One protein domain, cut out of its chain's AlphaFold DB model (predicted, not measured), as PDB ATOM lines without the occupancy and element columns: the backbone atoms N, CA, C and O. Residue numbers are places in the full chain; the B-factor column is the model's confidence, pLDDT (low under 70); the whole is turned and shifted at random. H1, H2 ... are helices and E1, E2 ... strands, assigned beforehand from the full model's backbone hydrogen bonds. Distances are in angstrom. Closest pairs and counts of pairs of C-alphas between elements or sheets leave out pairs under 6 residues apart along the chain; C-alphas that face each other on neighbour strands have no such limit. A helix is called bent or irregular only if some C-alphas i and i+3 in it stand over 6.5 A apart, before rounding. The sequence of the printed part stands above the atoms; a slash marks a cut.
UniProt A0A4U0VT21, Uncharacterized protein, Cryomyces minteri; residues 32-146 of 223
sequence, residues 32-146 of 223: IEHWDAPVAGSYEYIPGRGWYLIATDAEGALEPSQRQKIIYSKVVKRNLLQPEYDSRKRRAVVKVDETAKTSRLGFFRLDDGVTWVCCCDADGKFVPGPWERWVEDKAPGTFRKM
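What this domain is: This is residues 32 to 146 of the 223 residues of an uncharacterized protein of Cryomyces minteri (UniProt A0A4U0VT21). Two strongly curled sheets of five strands each sit one after the other along an elongated domain, with the short helix H1 between them. The first sheet, E1 to E5, is curled like part of a barrel; the second, E6 to E10, folds back on itself, E6 and E7 facing E9 and E10 with E8 as the hinge. The printed part has 115 residues, with five strands, one helix and five more strands along the chain. Both sheets are antiparallel, in the orders E1 E2 E3 E4 E5 and E6 E7 E8 E9 E10, and the class is mostly strand. The whole is loose, with a radius of gyration of the C-alphas of 17.2 A and spans of 54 by 31 by 23 A.

Where its parts are: The first sheet holds E1, residues 32 to 35, starting at C-alpha 32 (4.446, -44.825, -8.220); E2, residues 41 to 46, 16.1 A long; E3, residues 50 to 56, 17.8 A; E4, residues 68 to 73, 15.1 A; and E5, residues 78 to 81. H1 is residues 82 to 87, with C-alpha 82 at (22.838, -42.897, -7.998). The second sheet holds E6, residues 89 to 95, 18.9 A; E7, residues 102 to 109, 20.9 A; E8, residues 116 to 120; E9, residues 133 to 136; and E10, residues 143 to 145, ending at C-alpha 145 (42.960, -33.819, 7.625).

How they stand to each other: E1 to E5 form a meander, each strand the antiparallel neighbour of the one before. N 44 and O 52 of the hairpin E2 and E3 are 2.8 A apart, and N 53 and O 68 of E3 and E4 also 2.8 A. E4 is staggered, pairing with E3 over residues 68 to 69 and with E5 over 70 to 73, where N 71 and O 80 are 2.8 A apart. H1 is on this sheet at a height of 5.5 A, over E5 and across the strands, at 70 degrees to E5 on the local plane. Every O i to N i+4 pair of H1 is within hydrogen-bond range. H1 only grazes the second sheet, with residues 85 to 87. E6 to E10 form a second meander and a folded sheet, one sheet bent back into two leaves. N 107 and O 90 of E6 and E7 are 2.8 A apart, and N 116 and O 134 of E8 and E9 also 2.8 A. The closest C-alphas of E6 and E10, Val 94 and Phe 143, are 6.4 A apart.

The domain as a whole: The C-alphas of Glu 59 and Thr 99, the two farthest apart, are 55.6 A from each other. The printed part has no cut. The links E3 to E4 and E8 to E9 are long. Mean pLDDT of the printed part is 90.0; residues 59 to 65 and 98 to 99 are under 70.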
ATOM      1  N   ILE A  32       3.957 -46.087  -7.693       93.94
ATOM      2  CA  ILE A  32       4.446 -44.825  -8.220       93.94
ATOM      3  C   ILE A  32       4.063 -43.766  -7.199       93.94
ATOM      4  O   ILE A  32       2.881 -43.562  -6.934       93.94
ATOM      5  N   GLU A  33       5.067 -43.117  -6.629       95.31
ATOM      6  CA  GLU A  33       4.906 -42.046  -5.653       95.31
ATOM      7  C   GLU A  33       5.566 -40.777  -6.179       95.31
ATOM      8  O   GLU A  33       6.603 -40.830  -6.834       95.31
ATOM      9  N   HIS A  34       4.963 -39.633  -5.889       95.12
ATOM     10  CA  HIS A  34       5.533 -38.336  -6.214       95.12
ATOM     11  C   HIS A  34       6.288 -37.796  -4.996       95.12
ATOM     12  O   HIS A  34       5.703 -37.734  -3.912       95.12
ATOM     13  N   TRP A  35       7.566 -37.434  -5.147       95.44
ATOM     14  CA  TRP A  35       8.381 -36.877  -4.062       95.44
ATOM     15  C   TRP A  35       9.010 -35.546  -4.481       95.44
ATOM     16  O   TRP A  35       9.474 -35.413  -5.610       95.44
ATOM     17  N   ASP A  36       9.145 -34.621  -3.529       93.88
ATOM     18  CA  ASP A  36       9.799 -33.321  -3.744       93.88
ATOM     19  C   ASP A  36      11.340 -33.399  -3.693       93.88
ATOM     20  O   ASP A  36      12.043 -32.549  -4.240       93.88
ATOM     21  N   ALA A  37      11.894 -34.413  -3.015       89.88
ATOM     22  CA  ALA A  37      13.331 -34.573  -2.779       89.88
ATOM     23  C   ALA A  37      13.786 -36.035  -2.981       89.88
ATOM     24  O   ALA A  37      13.061 -36.954  -2.590       89.88
ATOM     25  N   PRO A  38      15.004 -36.304  -3.510       90.38
ATOM     26  CA  PRO A  38      16.086 -35.358  -3.833       90.38
ATOM     27  C   PRO A  38      15.856 -34.490  -5.076       90.38
ATOM     28  O   PRO A  38      16.463 -33.430  -5.181       90.38
ATOM     29  N   VAL A  39      14.988 -34.921  -5.990       92.31
ATOM     30  CA  VAL A  39      14.540 -34.150  -7.160       92.31
ATOM     31  C   VAL A  39      13.019 -34.236  -7.221       92.31
ATOM     32  O   VAL A  39      12.485 -35.330  -7.052       92.31
ATOM     33  N   ALA A  40      12.328 -33.122  -7.453       93.38
ATOM     34  CA  ALA A  40      10.875 -33.131  -7.598       93.38
ATOM     35  C   ALA A  40      10.472 -33.977  -8.816       93.38
ATOM     36  O   ALA A  40      10.951 -33.740  -9.933       93.38
ATOM     37  N   GLY A  41       9.661 -35.007  -8.594       93.94
ATOM     38  CA  GLY A  41       9.341 -35.956  -9.649       93.94
ATOM     39  C   GLY A  41       8.540 -37.167  -9.206       93.94
ATOM     40  O   GLY A  41       8.268 -37.387  -8.026       93.94
ATOM     41  N   SER A  42       8.191 -37.992 -10.188       94.25
ATOM     42  CA  SER A  42       7.558 -39.287  -9.960       94.25
ATOM     43  C   SER A  42       8.608 -40.388  -9.831       94.25
ATOM     44  O   SER A  42       9.549 -40.489 -10.626       94.25
ATOM     45  N   TYR A  43       8.411 -41.258  -8.849       95.62
ATOM     46  CA  TYR A  43       9.313 -42.333  -8.472       95.62
ATOM     47  C   TYR A  43       8.597 -43.678  -8.488       95.62
ATOM     48  O   TYR A  43       7.491 -43.805  -7.983       95.62
ATOM     49  N   GLU A  44       9.240 -44.707  -9.032       94.69
ATOM     50  CA  GLU A  44       8.720 -46.074  -9.093       94.69
ATOM     51  C   GLU A  44       9.514 -46.992  -8.155       94.69
ATOM     52  O   GLU A  44      10.743 -47.104  -8.258       94.69
ATOM     53  N   TYR A  45       8.817 -47.699  -7.265       94.62
ATOM     54  CA  TYR A  45       9.421 -48.763  -6.469       94.62
ATOM     55  C   TYR A  45       9.448 -50.082  -7.241       94.62
ATOM     56  O   TYR A  45       8.412 -50.638  -7.610       94.62
ATOM     57  N   ILE A  46      10.649 -50.632  -7.423       92.06
ATOM     58  CA  ILE A  46      10.861 -51.948  -8.024       92.06
ATOM     59  C   ILE A  46      11.240 -52.939  -6.912       92.06
ATOM     60  O   ILE A  46      12.335 -52.823  -6.340       92.06
ATOM     61  N   PRO A  47      10.392 -53.945  -6.609       90.81
ATOM     62  CA  PRO A  47      10.673 -54.942  -5.581       90.81
ATOM     63  C   PRO A  47      12.054 -55.588  -5.752       90.81
ATOM     64  O   PRO A  47      12.421 -56.040  -6.836       90.81
ATOM     65  N   GLY A  48      12.842 -55.605  -4.676       90.69
ATOM     66  CA  GLY A  48      14.203 -56.154  -4.663       90.69
ATOM     67  C   GLY A  48      15.287 -55.248  -5.263       90.69
ATOM     68  O   GLY A  48      16.468 -55.540  -5.091       90.69
ATOM     69  N   ARG A  49      14.931 -54.140  -5.927       92.00
ATOM     70  CA  ARG A  49      15.901 -53.178  -6.485       92.00
ATOM     71  C   ARG A  49      15.878 -51.814  -5.796       92.00
ATOM     72  O   ARG A  49      16.933 -51.179  -5.714       92.00
ATOM     73  N   GLY A  50      14.722 -51.405  -5.276       94.38
ATOM     74  CA  GLY A  50      14.520 -50.131  -4.587       94.38
ATOM     75  C   GLY A  50      13.766 -49.113  -5.440       94.38
ATOM     76  O   GLY A  50      13.065 -49.478  -6.382       94.38
ATOM     77  N   TRP A  51      13.913 -47.840  -5.082       96.19
ATOM     78  CA  TRP A  51      13.244 -46.713  -5.730       96.19
ATOM     79  C   TRP A  51      14.024 -46.184  -6.932       96.19
ATOM     80  O   TRP A  51      15.259 -46.157  -6.921       96.19
ATOM     81  N   TYR A  52      13.296 -45.746  -7.955       95.88
ATOM     82  CA  TYR A  52      13.839 -45.178  -9.183       95.88
ATOM     83  C   TYR A  52      13.086 -43.912  -9.568       95.88
ATOM     84  O   TYR A  52      11.863 -43.917  -9.564       95.88
ATOM     85  N   LEU A  53      13.803 -42.863  -9.956       94.44
ATOM     86  CA  LEU A  53      13.225 -41.687 -10.601       94.44
ATOM     87  C   LEU A  53      12.805 -42.060 -12.025       94.44
ATOM     88  O   LEU A  53      13.639 -42.562 -12.792       94.44
ATOM     89  N   ILE A  54      11.527 -41.850 -12.349       93.12
ATOM     90  CA  ILE A  54      10.963 -42.133 -13.676       93.12
ATOM     91  C   ILE A  54      10.697 -40.862 -14.478       93.12
ATOM     92  O   ILE A  54      11.005 -40.875 -15.660       93.12
ATOM     93  N   ALA A  55      10.209 -39.802 -13.830       91.44
ATOM     94  CA  ALA A  55       9.828 -38.536 -14.452       91.44
ATOM     95  C   ALA A  55      10.217 -37.377 -13.531       91.44
ATOM     96  O   ALA A  55      10.093 -37.500 -12.310       91.44
ATOM     97  N   THR A  56      10.690 -36.273 -14.102       92.44
ATOM     98  CA  THR A  56      11.070 -35.057 -13.367       92.44
ATOM     99  C   THR A  56      10.093 -33.936 -13.664       92.44
ATOM    100  O   THR A  56       9.793 -33.695 -14.828       92.44
ATOM    101  N   ASP A  57       9.695 -33.190 -12.640       89.31
ATOM    102  CA  ASP A  57       8.704 -32.111 -12.769       89.31
ATOM    103  C   ASP A  57       9.293 -30.791 -13.299       89.31
ATOM    104  O   ASP A  57       8.579 -29.808 -13.482       89.31
ATOM    105  N   ALA A  58      10.607 -30.736 -13.534       83.69
ATOM    106  CA  ALA A  58      11.268 -29.535 -14.027       83.69
ATOM    107  C   ALA A  58      10.748 -29.153 -15.426       83.69
ATOM    108  O   ALA A  58      10.853 -29.932 -16.374       83.69
ATOM    109  N   GLU A  59      10.221 -27.933 -15.562       65.62
ATOM    110  CA  GLU A  59       9.727 -27.400 -16.835       65.62
ATOM    111  C   GLU A  59      10.834 -27.440 -17.902       65.62
ATOM    112  O   GLU A  59      11.871 -26.787 -17.784       65.62
ATOM    113  N   GLY A  60      10.629 -28.249 -18.946       64.88
ATOM    114  CA  GLY A  60      11.588 -28.439 -20.039       64.88
ATOM    115  C   GLY A  60      12.583 -29.589 -19.852       64.88
ATOM    116  O   GLY A  60      13.403 -29.825 -20.742       64.88
ATOM    117  N   ALA A  61      12.515 -30.340 -18.749       61.75
ATOM    118  CA  ALA A  61      13.286 -31.565 -18.612       61.75
ATOM    119  C   ALA A  61      12.668 -32.669 -19.480       61.75
ATOM    120  O   ALA A  61      11.556 -33.135 -19.245       61.75
ATOM    121  N   LEU A  62      13.415 -33.096 -20.501       61.88
ATOM    122  CA  LEU A  62      13.166 -34.370 -21.164       61.88
ATOM    123  C   LEU A  62      13.183 -35.456 -20.087       61.88
ATOM    124  O   LEU A  62      14.155 -35.531 -19.330       61.88
ATOM    125  N   GLU A  63      12.120 -36.265 -20.035       66.88
ATOM    126  CA  GLU A  63      12.040 -37.483 -19.223       66.88
ATOM    127  C   GLU A  63      13.423 -38.135 -19.143       66.88
ATOM    128  O   GLU A  63      14.054 -38.325 -20.196       66.88
ATOM    129  N   PRO A  64      13.939 -38.427 -17.933       66.25
ATOM    130  CA  PRO A  64      15.300 -38.904 -17.789       66.25
ATOM    131  C   PRO A  64      15.465 -40.120 -18.695       66.25
ATOM    132  O   PRO A  64      14.803 -41.141 -18.508       66.25
ATOM    133  N   SER A  65      16.346 -40.010 -19.700       69.94
ATOM    134  CA  SER A  65      16.478 -41.025 -20.759       69.94
ATOM    135  C   SER A  65      16.737 -42.423 -20.193       69.94
ATOM    136  O   SER A  65      16.477 -43.435 -20.841       69.94
ATOM    137  N   GLN A  66      17.231 -42.476 -18.954       82.38
ATOM    138  CA  GLN A  66      17.368 -43.675 -18.163       82.38
ATOM    139  C   GLN A  66      16.833 -43.457 -16.744       82.38
ATOM    140  O   GLN A  66      17.178 -42.483 -16.076       82.38
ATOM    141  N   ARG A  67      16.061 -44.433 -16.254       88.69
ATOM    142  CA  ARG A  67      15.596 -44.502 -14.861       88.69
ATOM    143  C   ARG A  67      16.780 -44.404 -13.903       88.69
ATOM    144  O   ARG A  67      17.680 -45.247 -13.948       88.69
ATOM    145  N   GLN A  68      16.764 -43.425 -13.005       93.31
ATOM    146  CA  GLN A  68      17.861 -43.217 -12.061       93.31
ATOM    147  C   GLN A  68      17.540 -43.865 -10.721       93.31
ATOM    148  O   GLN A  68      16.511 -43.586 -10.115       93.31
ATOM    149  N   LYS A  69      18.419 -44.745 -10.241       95.62
ATOM    150  CA  LYS A  69      18.230 -45.402  -8.945       95.62
ATOM    151  C   LYS A  69      18.415 -44.402  -7.805       95.62
ATOM    152  O   LYS A  69      19.352 -43.610  -7.829       95.62
ATOM    153  N   ILE A  70      17.573 -44.494  -6.784       96.25
ATOM    154  CA  ILE A  70      17.747 -43.763  -5.530       96.25
ATOM    155  C   ILE A  70      18.519 -44.631  -4.541       96.25
ATOM    156  O   ILE A  70      18.243 -45.823  -4.369       96.25
ATOM    157  N   ILE A  71      19.476 -44.018  -3.857       96.25
ATOM    158  CA  ILE A  71      20.264 -44.639  -2.802       96.25
ATOM    159  C   ILE A  71      20.152 -43.788  -1.542       96.25
ATOM    160  O   ILE A  71      20.468 -42.599  -1.547       96.25
ATOM    161  N   TYR A  72      19.766 -44.411  -0.431       95.56
ATOM    162  CA  TYR A  72      19.852 -43.768   0.874       95.56
ATOM    163  C   TYR A  72      21.312 -43.720   1.342       95.56
ATOM    164  O   TYR A  72      21.951 -44.755   1.567       95.56
ATOM    165  N   SER A  73      21.857 -42.516   1.502       95.00
ATOM    166  CA  SER A  73      23.208 -42.326   2.025       95.00
ATOM    167  C   SER A  73      23.206 -42.379   3.549       95.00
ATOM    168  O   SER A  73      22.623 -41.524   4.208       95.00
ATOM    169  N   LYS A  74      23.939 -43.336   4.129       93.38
ATOM    170  CA  LYS A  74      24.142 -43.416   5.589       93.38
ATOM    171  C   LYS A  74      24.973 -42.257   6.150       93.38
ATOM    172  O   LYS A  74      24.870 -41.970   7.338       93.38
ATOM    173  N   VAL A  75      25.792 -41.619   5.312       93.94
ATOM    174  CA  VAL A  75      26.683 -40.523   5.718       93.94
ATOM    175  C   VAL A  75      25.902 -39.221   5.869       93.94
ATOM    176  O   VAL A  75      25.974 -38.575   6.908       93.94
ATOM    177  N   VAL A  76      25.104 -38.871   4.856       93.88
ATOM    178  CA  VAL A  76      24.329 -37.615   4.813       93.88
ATOM    179  C   VAL A  76      22.899 -37.800   5.348       93.88
ATOM    180  O   VAL A  76      22.185 -36.832   5.568       93.88
ATOM    181  N   LYS A  77      22.483 -39.049   5.602       93.44
ATOM    182  CA  LYS A  77      21.149 -39.424   6.104       93.44
ATOM    183  C   LYS A  77      19.997 -38.938   5.214       93.44
ATOM    184  O   LYS A  77      18.941 -38.558   5.705       93.44
ATOM    185  N   ARG A  78      20.202 -38.962   3.895       95.38
ATOM    186  CA  ARG A  78      19.180 -38.605   2.904       95.38
ATOM    187  C   ARG A  78      19.255 -39.475   1.659       95.38
ATOM    188  O   ARG A  78      20.284 -40.100   1.385       95.38
ATOM    189  N   ASN A  79      18.149 -39.503   0.925       95.75
ATOM    190  CA  ASN A  79      18.067 -40.112  -0.394       95.75
ATOM    191  C   ASN A  79      18.855 -39.268  -1.395       95.75
ATOM    192  O   ASN A  79      18.711 -38.050  -1.419       95.75
ATOM    193  N   LEU A  80      19.689 -39.921  -2.195       95.94
ATOM    194  CA  LEU A  80      20.463 -39.314  -3.272       95.94
ATOM    195  C   LEU A  80      20.226 -40.103  -4.555       95.94
ATOM    196  O   LEU A  80      19.975 -41.312  -4.515       95.94
ATOM    197  N   LEU A  81      20.355 -39.435  -5.694       95.31
ATOM    198  CA  LEU A  81      20.391 -40.123  -6.977       95.31
ATOM    199  C   LEU A  81      21.700 -40.908  -7.095       95.31
ATOM    200  O   LEU A  81      22.746 -40.471  -6.623       95.31
ATOM    201  N   GLN A  82      21.662 -42.067  -7.745       94.81
ATOM    202  CA  GLN A  82      22.838 -42.897  -7.998       94.81
ATOM    203  C   GLN A  82      24.025 -42.115  -8.599       94.81
ATOM    204  O   GLN A  82      25.100 -42.189  -8.007       94.81
ATOM    205  N   PRO A  83      23.883 -41.342  -9.699       94.31
ATOM    206  CA  PRO A  83      25.010 -40.583 -10.248       94.31
ATOM    207  C   PRO A  83      25.593 -39.587  -9.238       94.31
ATOM    208  O   PRO A  83      26.809 -39.442  -9.129       94.31
ATOM    209  N   GLU A  84      24.737 -38.942  -8.445       94.62
ATOM    210  CA  GLU A  84      25.171 -38.026  -7.396       94.62
ATOM    211  C   GLU A  84      25.930 -38.773  -6.288       94.62
ATOM    212  O   GLU A  84      27.020 -38.364  -5.884       94.62
ATOM    213  N   TYR A  85      25.392 -39.900  -5.828       95.81
ATOM    214  CA  TYR A  85      26.001 -40.751  -4.816       95.81
ATOM    215  C   TYR A  85      27.374 -41.282  -5.249       95.81
ATOM    216  O   TYR A  85      28.314 -41.271  -4.452       95.81
ATOM    217  N   ASP A  86      27.502 -41.698  -6.509       95.19
ATOM    218  CA  ASP A  86      28.749 -42.201  -7.079       95.19
ATOM    219  C   ASP A  86      29.772 -41.066  -7.260       95.19
ATOM    220  O   ASP A  86      30.932 -41.237  -6.895       95.19
ATOM    221  N   SER A  87      29.343 -39.871  -7.690       94.75
ATOM    222  CA  SER A  87      30.220 -38.688  -7.793       94.75
ATOM    223  C   SER A  87      30.779 -38.215  -6.444       94.75
ATOM    224  O   SER A  87      31.861 -37.630  -6.373       94.75
ATOM    225  N   ARG A  88      30.049 -38.476  -5.351       95.56
ATOM    226  CA  ARG A  88      30.458 -38.144  -3.979       95.56
ATOM    227  C   ARG A  88      31.380 -39.191  -3.371       95.56
ATOM    228  O   ARG A  88      31.970 -38.925  -2.328       95.56
ATOM    229  N   LYS A  89      31.501 -40.373  -3.975       94.81
ATOM    230  CA  LYS A  89      32.391 -41.429  -3.501       94.81
ATOM    231  C   LYS A  89      33.746 -41.325  -4.165       94.81
ATOM    232  O   LYS A  89      33.861 -41.290  -5.384       94.81
ATOM    233  N   ARG A  90      34.798 -41.404  -3.357       94.00
ATOM    234  CA  ARG A  90      36.161 -41.504  -3.870       94.00
ATOM    235  C   ARG A  90      36.982 -42.461  -3.034       94.00
ATOM    236  O   ARG A  90      36.806 -42.563  -1.827       94.00
ATOM    237  N   ARG A  91      37.883 -43.189  -3.684       93.31
ATOM    238  CA  ARG A  91      38.895 -43.997  -3.000       93.31
ATOM    239  C   ARG A  91      40.238 -43.334  -3.199       93.31
ATOM    240  O   ARG A  91      40.586 -43.011  -4.332       93.31
ATOM    241  N   ALA A  92      40.977 -43.171  -2.116       92.00
ATOM    242  CA  ALA A  92      42.290 -42.559  -2.158       92.00
ATOM    243  C   ALA A  92      43.247 -43.259  -1.207       92.00
ATOM    244  O   ALA A  92      42.838 -43.894  -0.234       92.00
ATOM    245  N   VAL A  93      44.529 -43.168  -1.536       91.06
ATOM    246  CA  VAL A  93      45.598 -43.700  -0.704       91.06
ATOM    247  C   VAL A  93      46.058 -42.576   0.209       91.06
ATOM    248  O   VAL A  93      46.511 -41.537  -0.263       91.06
ATOM    249  N   VAL A  94      45.918 -42.784   1.512       90.56
ATOM    250  CA  VAL A  94      46.296 -41.811   2.534       90.56
ATOM    251  C   VAL A  94      47.427 -42.383   3.373       90.56
ATOM    252  O   VAL A  94      47.457 -43.577   3.677       90.56
ATOM    253  N   LYS A  95      48.384 -41.525   3.722       87.94
ATOM    254  CA  LYS A  95      49.442 -41.840   4.683       87.94
ATOM    255  C   LYS A  95      48.843 -41.654   6.071       87.94
ATOM    256  O   LYS A  95      48.497 -40.530   6.425       87.94
ATOM    257  N   VAL A  96      48.617 -42.759   6.779       78.19
ATOM    258  CA  VAL A  96      47.831 -42.745   8.021       78.19
ATOM    259  C   VAL A  96      48.628 -42.143   9.177       78.19
ATOM    260  O   VAL A  96      48.007 -41.477   9.988       78.19
ATOM    261  N   ASP A  97      49.965 -42.251   9.188       80.12
ATOM    262  CA  ASP A  97      50.837 -41.704  10.241       80.12
ATOM    263  C   ASP A  97      52.308 -41.553   9.781       80.12
ATOM    264  O   ASP A  97      52.681 -41.953   8.671       80.12
ATOM    265  N   GLU A  98      53.157 -41.030  10.678       66.44
ATOM    266  CA  GLU A  98      54.631 -40.947  10.580       66.44
ATOM    267  C   GLU A  98      55.311 -42.293  10.270       66.44
ATOM    268  O   GLU A  98      56.418 -42.331   9.740       66.44
ATOM    269  N   THR A  99      54.625 -43.412  10.515       67.94
ATOM    270  CA  THR A  99      55.081 -44.778  10.208       67.94
ATOM    271  C   THR A  99      55.063 -45.122   8.712       67.94
ATOM    272  O   THR A  99      55.213 -46.286   8.342       67.94
ATOM    273  N   ALA A 100      54.870 -44.130   7.834       73.88
ATOM    274  CA  ALA A 100      54.883 -44.242   6.371       73.88
ATOM    275  C   ALA A 100      53.897 -45.271   5.777       73.88
ATOM    276  O   ALA A 100      53.942 -45.561   4.579       73.88
ATOM    277  N   LYS A 101      52.961 -45.798   6.577       85.75
ATOM    278  CA  LYS A 101      51.985 -46.789   6.126       85.75
ATOM    279  C   LYS A 101      50.898 -46.116   5.289       85.75
ATOM    280  O   LYS A 101      50.100 -45.312   5.777       85.75
ATOM    281  N   THR A 102      50.853 -46.466   4.010       89.31
ATOM    282  CA  THR A 102      49.799 -46.046   3.085       89.31
ATOM    283  C   THR A 102      48.605 -46.988   3.176       89.31
ATOM    284  O   THR A 102      48.754 -48.187   2.948       89.31
ATOM    285  N   SER A 103      47.418 -46.456   3.463       90.56
ATOM    286  CA  SER A 103      46.165 -47.221   3.482       90.56
ATOM    287  C   SER A 103      45.187 -46.672   2.447       90.56
ATOM    288  O   SER A 103      45.097 -45.460   2.240       90.56
ATOM    289  N   ARG A 104      44.456 -47.559   1.762       92.06
ATOM    290  CA  ARG A 104      43.464 -47.173   0.750       92.06
ATOM    291  C   ARG A 104      42.102 -46.999   1.411       92.06
ATOM    292  O   ARG A 104      41.388 -47.972   1.591       92.06
ATOM    293  N   LEU A 105      41.738 -45.769   1.735       93.88
ATOM    294  CA  LEU A 105      40.493 -45.462   2.435       93.88
ATOM    295  C   LEU A 105      39.395 -45.012   1.463       93.88
ATOM    296  O   LEU A 105      39.663 -44.549   0.344       93.88
ATOM    297  N   GLY A 106      38.138 -45.182   1.880       94.81
ATOM    298  CA  GLY A 106      36.972 -44.706   1.140       94.81
ATOM    299  C   GLY A 106      36.412 -43.420   1.737       94.81
ATOM    300  O   GLY A 106      35.994 -43.384   2.896       94.81
ATOM    301  N   PHE A 107      36.362 -42.387   0.905       95.69
ATOM    302  CA  PHE A 107      35.885 -41.057   1.240       95.69
ATOM    303  C   PHE A 107      34.511 -40.788   0.631       95.69
ATOM    304  O   PHE A 107      34.195 -41.241  -0.475       95.69
ATOM    305  N   PHE A 108      33.707 -40.012   1.355       96.62
ATOM    306  CA  PHE A 108      32.415 -39.515   0.904       96.62
ATOM    307  C   PHE A 108      32.352 -37.995   1.051       96.62
ATOM    308  O   PHE A 108      32.671 -37.466   2.115       96.62
ATOM    309  N   ARG A 109      31.942 -37.291  -0.005       96.12
ATOM    310  CA  ARG A 109      31.818 -35.829  -0.013       96.12
ATOM    311  C   ARG A 109      30.500 -35.375   0.612       96.12
ATOM    312  O   ARG A 109      29.423 -35.855   0.235       96.12
ATOM    313  N   LEU A 110      30.591 -34.440   1.554       95.62
ATOM    314  CA  LEU A 110      29.442 -33.812   2.198       95.62
ATOM    315  C   LEU A 110      28.776 -32.770   1.281       95.62
ATOM    316  O   LEU A 110      29.187 -32.548   0.141       95.62
ATOM    317  N   ASP A 111      27.684 -32.181   1.766       94.06
ATOM    318  CA  ASP A 111      26.855 -31.227   1.015       94.06
ATOM    319  C   ASP A 111      27.486 -29.845   0.850       94.06
ATOM    320  O   ASP A 111      27.080 -29.089  -0.025       94.06
ATOM    321  N   ASP A 112      28.504 -29.530   1.643       91.50
ATOM    322  CA  ASP A 112      29.269 -28.289   1.527       91.50
ATOM    323  C   ASP A 112      30.210 -28.271   0.311       91.50
ATOM    324  O   ASP A 112      30.808 -27.244   0.005       91.50
ATOM    325  N   GLY A 113      30.366 -29.405  -0.384       90.19
ATOM    326  CA  GLY A 113      31.169 -29.536  -1.599       90.19
ATOM    327  C   GLY A 113      32.684 -29.547  -1.373       90.19
ATOM    328  O   GLY A 113      33.419 -29.918  -2.288       90.19
ATOM    329  N   VAL A 114      33.146 -29.205  -0.169       90.75
ATOM    330  CA  VAL A 114      34.570 -29.108   0.192       90.75
ATOM    331  C   VAL A 114      34.976 -30.222   1.152       90.75
ATOM    332  O   VAL A 114      36.057 -30.796   1.002       90.75
ATOM    333  N   THR A 115      34.116 -30.567   2.112       94.69
ATOM    334  CA  THR A 115      34.465 -31.536   3.148       94.69
ATOM    335  C   THR A 115      34.246 -32.961   2.662       94.69
ATOM    336  O   THR A 115      33.182 -33.344   2.167       94.69
ATOM    337  N   TRP A 116      35.253 -33.788   2.896       95.94
ATOM    338  CA  TRP A 116      35.209 -35.230   2.723       95.94
ATOM    339  C   TRP A 116      35.249 -35.917   4.084       95.94
ATOM    340  O   TRP A 116      35.870 -35.430   5.024       95.94
ATOM    341  N   VAL A 117      34.605 -37.072   4.201       96.06
ATOM    342  CA  VAL A 117      34.663 -37.904   5.409       96.06
ATOM    343  C   VAL A 117      35.115 -39.311   5.065       96.06
ATOM    344  O   VAL A 117      34.688 -39.875   4.058       96.06
ATOM    345  N   CYS A 118      35.977 -39.887   5.902       94.75
ATOM    346  CA  CYS A 118      36.394 -41.279   5.764       94.75
ATOM    347  C   CYS A 118      35.293 -42.189   6.322       94.75
ATOM    348  O   CYS A 118      35.147 -42.322   7.535       94.75
ATOM    349  N   CYS A 119      34.492 -42.788   5.441       94.25
ATOM    350  CA  CYS A 119      33.355 -43.625   5.836       94.25
ATOM    351  C   CYS A 119      33.592 -45.122   5.620       94.25
ATOM    352  O   CYS A 119      32.765 -45.936   6.033       94.25
ATOM    353  N   CYS A 120      34.680 -45.498   4.943       93.50
ATOM    354  CA  CYS A 120      35.029 -46.888   4.679       93.50
ATOM    355  C   CYS A 120      36.493 -47.156   5.015       93.50
ATOM    356  O   CYS A 120      37.367 -46.377   4.634       93.50
ATOM    357  N   ASP A 121      36.727 -48.292   5.662       93.06
ATOM    358  CA  ASP A 121      38.063 -48.803   5.962       93.06
ATOM    359  C   ASP A 121      38.762 -49.356   4.701       93.06
ATOM    360  O   ASP A 121      38.169 -49.391   3.614       93.06
ATOM    361  N   ALA A 122      40.005 -49.827   4.842       91.75
ATOM    362  CA  ALA A 122      40.804 -50.451   3.787       91.75
ATOM    363  C   ALA A 122      40.097 -51.641   3.115       91.75
ATOM    364  O   ALA A 122      40.170 -51.806   1.895       91.75
ATOM    365  N   ASP A 123      39.325 -52.397   3.894       92.56
ATOM    366  CA  ASP A 123      38.529 -53.531   3.413       92.56
ATOM    367  C   ASP A 123      37.233 -53.101   2.701       92.56
ATOM    368  O   ASP A 123      36.451 -53.924   2.226       92.56
ATOM    369  N   GLY A 124      36.943 -51.796   2.649       89.88
ATOM    370  CA  GLY A 124      35.691 -51.258   2.121       89.88
ATOM    371  C   GLY A 124      34.495 -51.421   3.063       89.88
ATOM    372  O   GLY A 124      33.371 -51.074   2.689       89.88
ATOM    373  N   LYS A 125      34.714 -51.913   4.289       94.19
ATOM    374  CA  LYS A 125      33.683 -51.998   5.326       94.19
ATOM    375  C   LYS A 125      33.304 -50.596   5.798       94.19
ATOM    376  O   LYS A 125      34.167 -49.760   6.052       94.19
ATOM    377  N   PHE A 126      32.004 -50.340   5.906       94.06
ATOM    378  CA  PHE A 126      31.495 -49.063   6.400       94.06
ATOM    379  C   PHE A 126      31.797 -48.896   7.893       94.06
ATOM    380  O   PHE A 126      31.439 -49.764   8.692       94.06
ATOM    381  N   VAL A 127      32.403 -47.767   8.253       92.88
ATOM    382  CA  VAL A 127      32.705 -47.394   9.637       92.88
ATOM    383  C   VAL A 127      31.634 -46.404  10.113       92.88
ATOM    384  O   VAL A 127      31.473 -45.348   9.493       92.88
ATOM    385  N   PRO A 128      30.852 -46.720  11.161       92.06
ATOM    386  CA  PRO A 128      29.881 -45.782  11.721       92.06
ATOM    387  C   PRO A 128      30.587 -44.597  12.403       92.06
ATOM    388  O   PRO A 128      31.663 -44.757  12.968       92.06
ATOM    389  N   GLY A 129      29.991 -43.403  12.311       86.06
ATOM    390  CA  GLY A 129      30.582 -42.155  12.813       86.06
ATOM    391  C   GLY A 129      30.607 -42.032  14.346       86.06
ATOM    392  O   GLY A 129      29.979 -42.842  15.032       86.06
ATOM    393  N   PRO A 130      31.280 -40.998  14.891       88.31
ATOM    394  CA  PRO A 130      31.675 -39.740  14.235       88.31
ATOM    395  C   PRO A 130      32.862 -39.875  13.271       88.31
ATOM    396  O   PRO A 130      33.829 -40.568  13.560       88.31
ATOM    397  N   TRP A 131      32.787 -39.206  12.115       92.56
ATOM    398  CA  TRP A 131      33.841 -39.267  11.096       92.56
ATOM    399  C   TRP A 131      34.801 -38.088  11.193       92.56
ATOM    400  O   TRP A 131      34.378 -36.940  11.354       92.56
ATOM    401  N   GLU A 132      36.089 -38.367  11.007       91.38
ATOM    402  CA  GLU A 132      37.078 -37.322  10.765       91.38
ATOM    403  C   GLU A 132      36.792 -36.608   9.437       91.38
ATOM    404  O   GLU A 132      36.390 -37.231   8.447       91.38
ATOM    405  N   ARG A 133      37.023 -35.293   9.423       93.75
ATOM    406  CA  ARG A 133      36.867 -34.444   8.240       93.75
ATOM    407  C   ARG A 133      38.198 -34.293   7.514       93.75
ATOM    408  O   ARG A 133      39.240 -34.060   8.126       93.75
ATOM    409  N   TRP A 134      38.129 -34.388   6.200       94.69
ATOM    410  CA  TRP A 134      39.245 -34.361   5.272       94.69
ATOM    411  C   TRP A 134      38.960 -33.358   4.163       94.69
ATOM    412  O   TRP A 134      37.806 -33.082   3.839       94.69
ATOM    413  N   VAL A 135      40.021 -32.832   3.568       94.00
ATOM    414  CA  VAL A 135      39.953 -31.955   2.397       94.00
ATOM    415  C   VAL A 135      40.871 -32.531   1.332       94.00
ATOM    416  O   VAL A 135      41.929 -33.089   1.642       94.00
ATOM    417  N   GLU A 136      40.433 -32.442   0.080       93.12
ATOM    418  CA  GLU A 136      41.278 -32.782  -1.059       93.12
ATOM    419  C   GLU A 136      42.362 -31.707  -1.210       93.12
ATOM    420  O   GLU A 136      42.068 -30.512  -1.235       93.12
ATOM    421  N   ASP A 137      43.621 -32.129  -1.250       89.25
ATOM    422  CA  ASP A 137      44.740 -31.218  -1.465       89.25
ATOM    423  C   ASP A 137      44.821 -30.796  -2.945       89.25
ATOM    424  O   ASP A 137      44.100 -31.304  -3.804       89.25
ATOM    425  N   LYS A 138      45.715 -29.860  -3.278       85.50
ATOM    426  CA  LYS A 138      45.865 -29.338  -4.649       85.50
ATOM    427  C   LYS A 138      46.169 -30.429  -5.678       85.50
ATOM    428  O   LYS A 138      45.824 -30.275  -6.848       85.50
ATOM    429  N   ALA A 139      46.837 -31.504  -5.260       83.69
ATOM    430  CA  ALA A 139      47.086 -32.655  -6.111       83.69
ATOM    431  C   ALA A 139      45.882 -33.616  -6.062       83.69
ATOM    432  O   ALA A 139      45.519 -34.094  -4.977       83.69
ATOM    433  N   PRO A 140      45.275 -33.946  -7.218       80.06
ATOM    434  CA  PRO A 140      44.069 -34.758  -7.255       80.06
ATOM    435  C   PRO A 140      44.313 -36.122  -6.609       80.06
ATOM    436  O   PRO A 140      45.260 -36.832  -6.944       80.06
ATOM    437  N   GLY A 141      43.427 -36.507  -5.692       79.75
ATOM    438  CA  GLY A 141      43.501 -37.803  -5.011       79.75
ATOM    439  C   GLY A 141      44.451 -37.869  -3.813       79.75
ATOM    440  O   GLY A 141      44.567 -38.938  -3.214       79.75
ATOM    441  N   THR A 142      45.075 -36.756  -3.420       88.50
ATOM    442  CA  THR A 142      45.717 -36.642  -2.105       88.50
ATOM    443  C   THR A 142      44.763 -35.979  -1.119       88.50
ATOM    444  O   THR A 142      44.138 -34.967  -1.422       88.50
ATOM    445  N   PHE A 143      44.611 -36.586   0.054       92.06
ATOM    446  CA  PHE A 143      43.718 -36.103   1.102       92.06
ATOM    447  C   PHE A 143      44.525 -35.773   2.345       92.06
ATOM    448  O   PHE A 143      45.408 -36.535   2.743       92.06
ATOM    449  N   ARG A 144      44.180 -34.655   2.978       91.25
ATOM    450  CA  ARG A 144      44.732 -34.235   4.266       91.25
ATOM    451  C   ARG A 144      43.613 -34.002   5.271       91.25
ATOM    452  O   ARG A 144      42.493 -33.660   4.880       91.25
ATOM    453  N   LYS A 145      43.909 -34.176   6.563       91.56
ATOM    454  CA  LYS A 145      42.960 -33.819   7.625       91.56
ATOM    455  C   LYS A 145      42.592 -32.344   7.483       91.56
ATOM    456  O   LYS A 145      43.442 -31.502   7.173       91.56
ATOM    457  N   MET A 146      41.309 -32.051   7.659       91.12
ATOM    458  CA  MET A 146      40.791 -30.698   7.524       91.12
ATOM    459  C   MET A 146      41.381 -29.813   8.625       91.12
ATOM    460  O   MET A 146      41.268 -30.135   9.810       91.12
TER     461      MET A 146